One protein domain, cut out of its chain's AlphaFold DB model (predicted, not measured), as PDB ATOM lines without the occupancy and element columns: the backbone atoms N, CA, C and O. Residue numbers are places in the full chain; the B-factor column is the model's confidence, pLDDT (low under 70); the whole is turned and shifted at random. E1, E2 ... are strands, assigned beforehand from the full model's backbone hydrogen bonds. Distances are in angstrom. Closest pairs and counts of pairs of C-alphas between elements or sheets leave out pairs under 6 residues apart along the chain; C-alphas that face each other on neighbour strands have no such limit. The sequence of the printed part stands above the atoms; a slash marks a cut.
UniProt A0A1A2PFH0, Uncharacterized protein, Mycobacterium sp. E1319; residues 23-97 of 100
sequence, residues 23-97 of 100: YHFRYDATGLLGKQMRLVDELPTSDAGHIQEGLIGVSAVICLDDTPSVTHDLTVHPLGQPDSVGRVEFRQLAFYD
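What this domain is: This is residues 23 to 97 of the 100 residues of an uncharacterized protein of Mycobacterium sp. E1319 (UniProt A0A1A2PFH0). With little regular structure, this small rounded domain is one antiparallel sheet of five short strands, curled like part of a barrel, with long outlying loops at residues 23 to 35 and 40 to 59. Of 75 printed residues, 22 are in named elements, strands E1 to E5 along the chain, with no named helix. The sheet's order is E4 E3 E2 E1 E5; the whole is compact, with radius of gyration of the C-alphas 10.7 A and spans 27 by 25 by 22 A.

How they stand to each other: E1, residues 36 to 39, and E2, residues 60 to 63, form a hairpin, with N 37 and O 61 2.8 A apart, within hydrogen-bond range. E2 and E3, residues 73 to 78, form another, N 62 to O 77 2.8 A. E3 and E4, residues 86 to 89, form a third, N 74 to O 88 2.8 A. E1 to E4 are a meander, each the antiparallel neighbour of the one before. E5, residues 93 to 96, neighbours E1, N 38 to O 94 2.8 A.

Where its parts are: E1 begins at C-alpha 36 (172.958, 173.216, 87.803). E3 is 15.8 A long. E5 ends at C-alpha 96 (166.084, 175.777, 90.390).

The domain as a whole: The farthest C-alphas, Ala 48 and Asp 97, are 28.0 A apart. The printed part has no cut. The E1 to E2 link is long. Residues 23 and 97 are under pLDDT 70.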
ATOM      1  N   TYR A  23     163.605 180.622  87.710       67.81
ATOM      2  CA  TYR A  23     163.901 181.992  87.318       67.81
ATOM      3  C   TYR A  23     164.902 182.002  86.175       67.81
ATOM      4  O   TYR A  23     165.972 181.392  86.250       67.81
ATOM      5  N   HIS A  24     164.550 182.746  85.133       75.00
ATOM      6  CA  HIS A  24     165.441 183.028  84.023       75.00
ATOM      7  C   HIS A  24     166.469 184.058  84.491       75.00
ATOM      8  O   HIS A  24     166.133 185.037  85.166       75.00
ATOM      9  N   PHE A  25     167.727 183.852  84.132       74.81
ATOM     10  CA  PHE A  25     168.792 184.793  84.459       74.81
ATOM     11  C   PHE A  25     168.948 185.848  83.360       74.81
ATOM     12  O   PHE A  25     168.506 185.685  82.222       74.81
ATOM     13  N   ARG A  26     169.534 186.993  83.727       75.94
ATOM     14  CA  ARG A  26     169.782 188.095  82.792       75.94
ATOM     15  C   ARG A  26     170.946 187.769  81.865       75.94
ATOM     16  O   ARG A  26     171.829 186.997  82.214       75.94
ATOM     17  N   TYR A  27     170.981 188.436  80.718       72.62
ATOM     18  CA  TYR A  27     172.102 188.340  79.781       72.62
ATOM     19  C   TYR A  27     173.455 188.716  80.416       72.62
ATOM     20  O   TYR A  27     174.474 188.137  80.065       72.62
ATOM     21  N   ASP A  28     173.478 189.649  81.375       76.31
ATOM     22  CA  ASP A  28     174.696 190.039  82.099       76.31
ATOM     23  C   ASP A  28     175.035 189.128  83.295       76.31
ATOM     24  O   ASP A  28     175.894 189.472  84.107       76.31
ATOM     25  N   ALA A  29     174.365 187.978  83.435       82.44
ATOM     26  CA  ALA A  29     174.625 187.062  84.536       82.44
ATOM     27  C   ALA A  29     176.062 186.510  84.487       82.44
ATOM     28  O   ALA A  29     176.577 186.143  83.432       82.44
ATOM     29  N   THR A  30     176.682 186.444  85.665       87.00
ATOM     30  CA  THR A  30     178.040 185.933  85.902       87.00
ATOM     31  C   THR A  30     178.003 184.850  86.980       87.00
ATOM     32  O   THR A  30     177.000 184.723  87.694       87.00
ATOM     33  N   GLY A  31     179.075 184.067  87.128       87.06
ATOM     34  CA  GLY A  31     179.120 182.991  88.121       87.06
ATOM     35  C   GLY A  31     178.241 181.795  87.751       87.06
ATOM     36  O   GLY A  31     177.723 181.109  88.641       87.06
ATOM     37  N   LEU A  32     178.024 181.578  86.449       89.56
ATOM     38  CA  LEU A  32     177.206 180.484  85.923       89.56
ATOM     39  C   LEU A  32     177.974 179.158  85.851       89.56
ATOM     40  O   LEU A  32     177.355 178.094  85.820       89.56
ATOM     41  N   LEU A  33     179.307 179.201  85.877       92.69
ATOM     42  CA  LEU A  33     180.150 178.024  85.708       92.69
ATOM     43  C   LEU A  33     179.867 176.978  86.795       92.69
ATOM     44  O   LEU A  33     179.928 177.257  87.993       92.69
ATOM     45  N   GLY A  34     179.573 175.751  86.370       91.00
ATOM     46  CA  GLY A  34     179.273 174.624  87.250       91.00
ATOM     47  C   GLY A  34     177.897 174.692  87.917       91.00
ATOM     48  O   GLY A  34     177.569 173.808  88.708       91.00
ATOM     49  N   LYS A  35     177.075 175.706  87.619       90.69
ATOM     50  CA  LYS A  35     175.708 175.776  88.136       90.69
ATOM     51  C   LYS A  35     174.845 174.709  87.480       90.69
ATOM     52  O   LYS A  35     174.840 174.563  86.258       90.69
ATOM     53  N   GLN A  36     174.051 174.031  88.301       92.50
ATOM     54  CA  GLN A  36     172.958 173.216  87.803       92.50
ATOM     55  C   GLN A  36     171.793 174.114  87.379       92.50
ATOM     56  O   GLN A  36     171.370 175.001  88.123       92.50
ATOM     57  N   MET A  37     171.280 173.869  86.181       91.94
ATOM     58  CA  MET A  37     170.162 174.582  85.576       91.94
ATOM     59  C   MET A  37     169.116 173.581  85.093       91.94
ATOM     60  O   MET A  37     169.421 172.418  84.812       91.94
ATOM     61  N   ARG A  38     167.875 174.046  85.004       91.94
ATOM     62  CA  ARG A  38     166.767 173.324  84.400       91.94
ATOM     63  C   ARG A  38     166.608 173.772  82.952       91.94
ATOM     64  O   ARG A  38     166.522 174.970  82.695       91.94
ATOM     65  N   LEU A  39     166.540 172.811  82.037       91.69
ATOM     66  CA  LEU A  39     166.014 173.032  80.694       91.69
ATOM     67  C   LEU A  39     164.491 173.107  80.779       91.69
ATOM     68  O   LEU A  39     163.857 172.195  81.315       91.69
ATOM     69  N   VAL A  40     163.918 174.212  80.302       90.44
ATOM     70  CA  VAL A  40     162.461 174.425  80.331       90.44
ATOM     71  C   VAL A  40     161.766 173.957  79.053       90.44
ATOM     72  O   VAL A  40     160.581 173.645  79.101       90.44
ATOM     73  N   ASP A  41     162.503 173.852  77.946       89.31
ATOM     74  CA  ASP A  41     161.976 173.401  76.660       89.31
ATOM     75  C   ASP A  41     162.281 171.923  76.399       89.31
ATOM     76  O   ASP A  41     163.396 171.443  76.613       89.31
ATOM     77  N   GLU A  42     161.292 171.203  75.862       88.25
ATOM     78  CA  GLU A  42     161.421 169.785  75.488       88.25
ATOM     79  C   GLU A  42     162.328 169.569  74.264       88.25
ATOM     80  O   GLU A  42     162.881 168.481  74.071       88.25
ATOM     81  N   LEU A  43     162.482 170.608  73.435       92.50
ATOM     82  CA  LEU A  43     163.311 170.613  72.234       92.50
ATOM     83  C   LEU A  43     164.353 171.740  72.318       92.50
ATOM     84  O   LEU A  43     164.165 172.798  71.712       92.50
ATOM     85  N   PRO A  44     165.448 171.532  73.066       93.31
ATOM     86  CA  PRO A  44     166.447 172.564  73.296       93.31
ATOM     87  C   PRO A  44     167.149 172.973  72.003       93.31
ATOM     88  O   PRO A  44     167.566 172.135  71.195       93.31
ATOM     89  N   THR A  45     167.314 174.279  71.827       96.06
ATOM     90  CA  THR A  45     167.946 174.882  70.652       96.06
ATOM     91  C   THR A  45     168.972 175.939  71.048       96.06
ATOM     92  O   THR A  45     168.859 176.582  72.088       96.06
ATOM     93  N   SER A  46     169.979 176.149  70.202       94.19
ATOM     94  CA  SER A  46     170.798 177.368  70.265       94.19
ATOM     95  C   SER A  46     169.980 178.584  69.811       94.19
ATOM     96  O   SER A  46     169.020 178.407  69.064       94.19
ATOM     97  N   ASP A  47     170.447 179.803  70.068       91.31
ATOM     98  CA  ASP A  47     169.861 181.060  69.560       91.31
ATOM     99  C   ASP A  47     169.638 181.051  68.034       91.31
ATOM    100  O   ASP A  47     168.606 181.494  67.534       91.31
ATOM    101  N   ALA A  48     170.545 180.425  67.278       91.56
ATOM    102  CA  ALA A  48     170.421 180.261  65.827       91.56
ATOM    103  C   ALA A  48     169.374 179.210  65.375       91.56
ATOM    104  O   ALA A  48     169.238 178.951  64.179       91.56
ATOM    105  N   GLY A  49     168.650 178.577  66.304       92.19
ATOM    106  CA  GLY A  49     167.612 177.578  66.026       92.19
ATOM    107  C   GLY A  49     168.118 176.154  65.761       92.19
ATOM    108  O   GLY A  49     167.354 175.312  65.290       92.19
ATOM    109  N   HIS A  50     169.390 175.847  66.042       94.38
ATOM    110  CA  HIS A  50     169.918 174.486  65.905       94.38
ATOM    111  C   HIS A  50     169.487 173.607  67.080       94.38
ATOM    112  O   HIS A  50     169.843 173.889  68.225       94.38
ATOM    113  N   ILE A  51     168.779 172.518  66.777       94.69
ATOM    114  CA  ILE A  51     168.339 171.519  67.758       94.69
ATOM    115  C   ILE A  51     169.549 170.820  68.382       94.69
ATOM    116  O   ILE A  51     170.451 170.367  67.676       94.69
ATOM    117  N   GLN A  52     169.545 170.710  69.708       95.19
ATOM    118  CA  GLN A  52     170.553 169.997  70.485       95.19
ATOM    119  C   GLN A  52     170.061 168.575  70.776       95.19
ATOM    120  O   GLN A  52     169.499 168.302  71.834       95.19
ATOM    121  N   GLU A  53     170.259 167.654  69.828       93.19
ATOM    122  CA  GLU A  53     169.714 166.285  69.897       93.19
ATOM    123  C   GLU A  53     170.102 165.536  71.186       93.19
ATOM    124  O   GLU A  53     169.279 164.833  71.768       93.19
ATOM    125  N   GLY A  54     171.328 165.743  71.682       89.19
ATOM    126  CA  GLY A  54     171.826 165.135  72.922       89.19
ATOM    127  C   GLY A  54     171.189 165.665  74.213       89.19
ATOM    128  O   GLY A  54     171.483 165.145  75.289       89.19
ATOM    129  N   LEU A  55     170.338 166.689  74.116       92.50
ATOM    130  CA  LEU A  55     169.619 167.297  75.235       92.50
ATOM    131  C   LEU A  55     168.101 167.052  75.167       92.50
ATOM    132  O   LEU A  55     167.374 167.476  76.062       92.50
ATOM    133  N   ILE A  56     167.599 166.354  74.142       92.69
ATOM    134  CA  ILE A  56     166.170 166.040  74.028       92.69
ATOM    135  C   ILE A  56     165.746 165.148  75.201       92.69
ATOM    136  O   ILE A  56     166.342 164.100  75.454       92.69
ATOM    137  N   GLY A  57     164.705 165.570  75.924       90.00
ATOM    138  CA  GLY A  57     164.219 164.876  77.120       90.00
ATOM    139  C   GLY A  57     165.113 165.026  78.360       90.00
ATOM    140  O   GLY A  57     164.845 164.394  79.382       90.00
ATOM    141  N   VAL A  58     166.166 165.850  78.300       91.75
ATOM    142  CA  VAL A  58     167.001 166.192  79.458       91.75
ATOM    143  C   VAL A  58     166.395 167.393  80.169       91.75
ATOM    144  O   VAL A  58     166.206 168.444  79.573       91.75
ATOM    145  N   SER A  59     166.133 167.260  81.468       90.56
ATOM    146  CA  SER A  59     165.600 168.354  82.289       90.56
ATOM    147  C   SER A  59     166.665 169.068  83.117       90.56
ATOM    148  O   SER A  59     166.518 170.253  83.388       90.56
ATOM    149  N   ALA A  60     167.735 168.375  83.516       92.50
ATOM    150  CA  ALA A  60     168.785 168.906  84.382       92.50
ATOM    151  C   ALA A  60     170.136 168.924  83.665       92.50
ATOM    152  O   ALA A  60     170.630 167.886  83.211       92.50
ATOM    153  N   VAL A  61     170.755 170.099  83.619       94.50
ATOM    154  CA  VAL A  61     172.048 170.319  82.972       94.50
ATOM    155  C   VAL A  61     172.997 171.091  83.880       94.50
ATOM    156  O   VAL A  61     172.569 171.782  84.801       94.50
ATOM    157  N   ILE A  62     174.294 170.976  83.621       94.75
ATOM    158  CA  ILE A  62     175.344 171.762  84.265       94.75
ATOM    159  C   ILE A  62     175.899 172.752  83.249       94.75
ATOM    160  O   ILE A  62     176.260 172.362  82.138       94.75
ATOM    161  N   CYS A  63     175.980 174.022  83.638       93.94
ATOM    162  CA  CYS A  63     176.557 175.075  82.815       93.94
ATOM    163  C   CYS A  63     178.089 175.016  82.819       93.94
ATOM    164  O   CYS A  63     178.719 174.860  83.866       93.94
ATOM    165  N   LEU A  64     178.685 175.152  81.637       94.62
ATOM    166  CA  LEU A  64     180.130 175.135  81.405       94.62
ATOM    167  C   LEU A  64     180.713 176.522  81.118       94.62
ATOM    168  O   LEU A  64     181.932 176.673  81.107       94.62
ATOM    169  N   ASP A  65     179.860 177.524  80.926       92.75
ATOM    170  CA  ASP A  65     180.265 178.913  80.747       92.75
ATOM    171  C   ASP A  65     180.010 179.720  82.024       92.75
ATOM    172  O   ASP A  65     179.065 179.449  82.765       92.75
ATOM    173  N   ASP A  66     180.846 180.727  82.287       90.56
ATOM    174  CA  ASP A  66     180.643 181.651  83.412       90.56
ATOM    175  C   ASP A  66     179.619 182.753  83.101       90.56
ATOM    176  O   ASP A  66     178.957 183.255  84.009       90.56
ATOM    177  N   THR A  67     179.466 183.094  81.818       90.00
ATOM    178  CA  THR A  67     178.590 184.152  81.294       90.00
ATOM    179  C   THR A  67     177.971 183.717  79.967       90.00
ATOM    180  O   THR A  67     178.634 182.990  79.223       90.00
ATOM    181  N   PRO A  68     176.777 184.211  79.587       88.19
ATOM    182  CA  PRO A  68     176.241 183.999  78.245       88.19
ATOM    183  C   PRO A  68     177.208 184.491  77.165       88.19
ATOM    184  O   PRO A  68     177.868 185.523  77.311       88.19
ATOM    185  N   SER A  69     177.288 183.754  76.061       86.31
ATOM    186  CA  SER A  69     178.052 184.182  74.889       86.31
ATOM    187  C   SER A  69     177.385 185.366  74.177       86.31
ATOM    188  O   SER A  69     176.221 185.696  74.410       86.31
ATOM    189  N   VAL A  70     178.105 185.989  73.238       86.56
ATOM    190  CA  VAL A  70     177.571 187.088  72.406       86.56
ATOM    191  C   VAL A  70     176.374 186.680  71.542       86.56
ATOM    192  O   VAL A  70     175.631 187.547  71.090       86.56
ATOM    193  N   THR A  71     176.186 185.378  71.305       86.69
ATOM    194  CA  THR A  71     175.015 184.818  70.618       86.69
ATOM    195  C   THR A  71     173.934 184.376  71.596       86.69
ATOM    196  O   THR A  71     173.084 183.590  71.225       86.69
ATOM    197  N   HIS A  72     173.953 184.850  72.846       88.62
ATOM    198  CA  HIS A  72     172.966 184.500  73.871       88.62
ATOM    199  C   HIS A  72     172.906 182.999  74.199       88.62
ATOM    200  O   HIS A  72     171.933 182.519  74.770       88.62
ATOM    201  N   ASP A  73     173.956 182.252  73.874       93.06
ATOM    202  CA  ASP A  73     174.034 180.826  74.158       93.06
ATOM    203  C   ASP A  73     174.855 180.539  75.419       93.06
ATOM    204  O   ASP A  73     175.825 181.253  75.702       93.06
ATOM    205  N   LEU A  74     174.527 179.436  76.093       93.81
ATOM    206  CA  LEU A  74     175.361 178.769  77.090       93.81
ATOM    207  C   LEU A  74     175.676 177.337  76.669       93.81
ATOM    208  O   LEU A  74     174.839 176.615  76.120       93.81
ATOM    209  N   THR A  75     176.890 176.920  76.983       95.56
ATOM    210  CA  THR A  75     177.361 175.552  76.854       95.56
ATOM    211  C   THR A  75     176.963 174.779  78.099       95.56
ATOM    212  O   THR A  75     177.252 175.193  79.223       95.56
ATOM    213  N   VAL A  76     176.303 173.643  77.909       95.44
ATOM    214  CA  VAL A  76     175.809 172.808  79.002       95.44
ATOM    215  C   VAL A  76     176.046 171.333  78.714       95.44
ATOM    216  O   VAL A  76     176.159 170.928  77.558       95.44
ATOM    217  N   HIS A  77     176.070 170.513  79.760       96.25
ATOM    218  CA  HIS A  77     175.993 169.059  79.626       96.25
ATOM    219  C   HIS A  77     174.901 168.480  80.534       96.25
ATOM    220  O   HIS A  77     174.653 169.037  81.608       96.25
ATOM    221  N   PRO A  78     174.252 167.358  80.172       95.00
ATOM    222  CA  PRO A  78     173.329 166.670  81.064       95.00
ATOM    223  C   PRO A  78     174.005 166.258  82.368       95.00
ATOM    224  O   PRO A  78     175.190 165.893  82.401       95.00
ATOM    225  N   LEU A  79     173.234 166.253  83.454       91.19
ATOM    226  CA  LEU A  79     173.711 165.732  84.728       91.19
ATOM    227  C   LEU A  79     174.142 164.260  84.570       91.19
ATOM    228  O   LEU A  79     173.380 163.418  84.096       91.19
ATOM    229  N   GLY A  80     175.383 163.949  84.950       88.31
ATOM    230  CA  GLY A  80     175.954 162.603  84.828       88.31
ATOM    231  C   GLY A  80     176.499 162.233  83.442       88.31
ATOM    232  O   GLY A  80     177.020 161.131  83.297       88.31
ATOM    233  N   GLN A  81     176.433 163.126  82.446       91.50
ATOM    234  CA  GLN A  81     176.988 162.901  81.101       91.50
ATOM    235  C   GLN A  81     177.897 164.066  80.665       91.50
ATOM    236  O   GLN A  81     177.531 164.820  79.765       91.50
ATOM    237  N   PRO A  82     179.078 164.243  81.290       90.56
ATOM    238  CA  PRO A  82     179.965 165.378  81.006       90.56
ATOM    239  C   PRO A  82     180.524 165.386  79.575       90.56
ATOM    240  O   PRO A  82     180.878 166.447  79.070       90.56
ATOM    241  N   ASP A  83     180.581 164.230  78.911       89.94
ATOM    242  CA  ASP A  83     181.036 164.110  77.522       89.94
ATOM    243  C   ASP A  83     179.989 164.580  76.492       89.94
ATOM    244  O   ASP A  83     180.330 164.823  75.335       89.94
ATOM    245  N   SER A  84     178.716 164.711  76.889       90.75
ATOM    246  CA  SER A  84     177.629 165.149  76.006       90.75
ATOM    247  C   SER A  84     177.388 166.642  76.189       90.75
ATOM    248  O   SER A  84     176.689 167.065  77.106       90.75
ATOM    249  N   VAL A  85     177.996 167.453  75.326       94.00
ATOM    250  CA  VAL A  85     177.925 168.914  75.410       94.00
ATOM    251  C   VAL A  85     176.971 169.459  74.352       94.00
ATOM    252  O   VAL A  85     177.081 169.118  73.175       94.00
ATOM    253  N   GLY A  86     176.060 170.338  74.765       93.94
ATOM    254  CA  GLY A  86     175.148 171.064  73.886       93.94
ATOM    255  C   GLY A  86     175.212 172.569  74.124       93.94
ATOM    256  O   GLY A  86     175.655 173.033  75.176       93.94
ATOM    257  N   ARG A  87     174.768 173.335  73.127       95.06
ATOM    258  CA  ARG A  87     174.707 174.795  73.189       95.06
ATOM    259  C   ARG A  87     173.262 175.266  73.119       95.06
ATOM    260  O   ARG A  87     172.585 175.015  72.126       95.06
ATOM    261  N   VAL A  88     172.809 175.938  74.167       94.31
ATOM    262  CA  VAL A  88     171.396 176.272  74.365       94.31
ATOM    263  C   VAL A  88     171.237 177.773  74.558       94.31
ATOM    264  O   VAL A  88     172.030 178.387  75.273       94.31
ATOM    265  N   GLU A  89     170.209 178.361  73.946       93.25
ATOM    266  CA  GLU A  89     169.850 179.756  74.195       93.25
ATOM    267  C   GLU A  89     169.516 179.939  75.682       93.25
ATOM    268  O   GLU A  89     168.735 179.193  76.275       93.25
ATOM    269  N   PHE A  90     170.092 180.963  76.300       88.44
ATOM    270  CA  PHE A  90     170.021 181.174  77.741       88.44
ATOM    271  C   PHE A  90     168.594 181.293  78.301       88.44
ATOM    272  O   PHE A  90     168.391 181.024  79.481       88.44
ATOM    273  N   ARG A  91     167.597 181.684  77.492       89.00
ATOM    274  CA  ARG A  91     166.198 181.772  77.946       89.00
ATOM    275  C   ARG A  91     165.529 180.411  78.099       89.00
ATOM    276  O   ARG A  91     164.511 180.342  78.773       89.00
ATOM    277  N   GLN A  92     166.090 179.357  77.517       91.56
ATOM    278  CA  GLN A  92     165.613 177.981  77.684       91.56
ATOM    279  C   GLN A  92     166.204 177.337  78.948       91.56
ATOM    280  O   GLN A  92     165.940 176.169  79.244       91.56
ATOM    281  N   LEU A  93     167.013 178.092  79.698       90.56
ATOM    282  CA  LEU A  93     167.643 177.682  80.940       90.56
ATOM    283  C   LEU A  93     167.105 178.518  82.096       90.56
ATOM    284  O   LEU A  93     167.006 179.744  82.034       90.56
ATOM    285  N   ALA A  94     166.822 177.841  83.198       89.81
ATOM    286  CA  ALA A  94     166.426 178.489  84.431       89.81
ATOM    287  C   ALA A  94     167.150 177.880  85.628       89.81
ATOM    288  O   ALA A  94     167.544 176.714  85.617       89.81
ATOM    289  N   PHE A  95     167.319 178.663  86.685       84.25
ATOM    290  CA  PHE A  95     167.782 178.110  87.951       84.25
ATOM    291  C   PHE A  95     166.641 177.399  88.665       84.25
ATOM    292  O   PHE A  95     165.496 177.847  88.609       84.25
ATOM    293  N   TYR A  96     166.969 176.318  89.367       76.06
ATOM    294  CA  TYR A  96     166.084 175.777  90.390       76.06
ATOM    295  C   TYR A  96     165.930 176.835  91.498       76.06
ATOM    296  O   TYR A  96     166.939 177.306  92.025       76.06
ATOM    297  N   ASP A  97     164.701 177.233  91.838       60.50
ATOM    298  CA  ASP A  97     164.429 177.933  93.097       60.50
ATOM    299  C   ASP A  97     164.798 176.977  94.226       60.50
ATOM    300  O   ASP A  97     164.193 175.918  94.420       60.50
TER     301      ASP A  97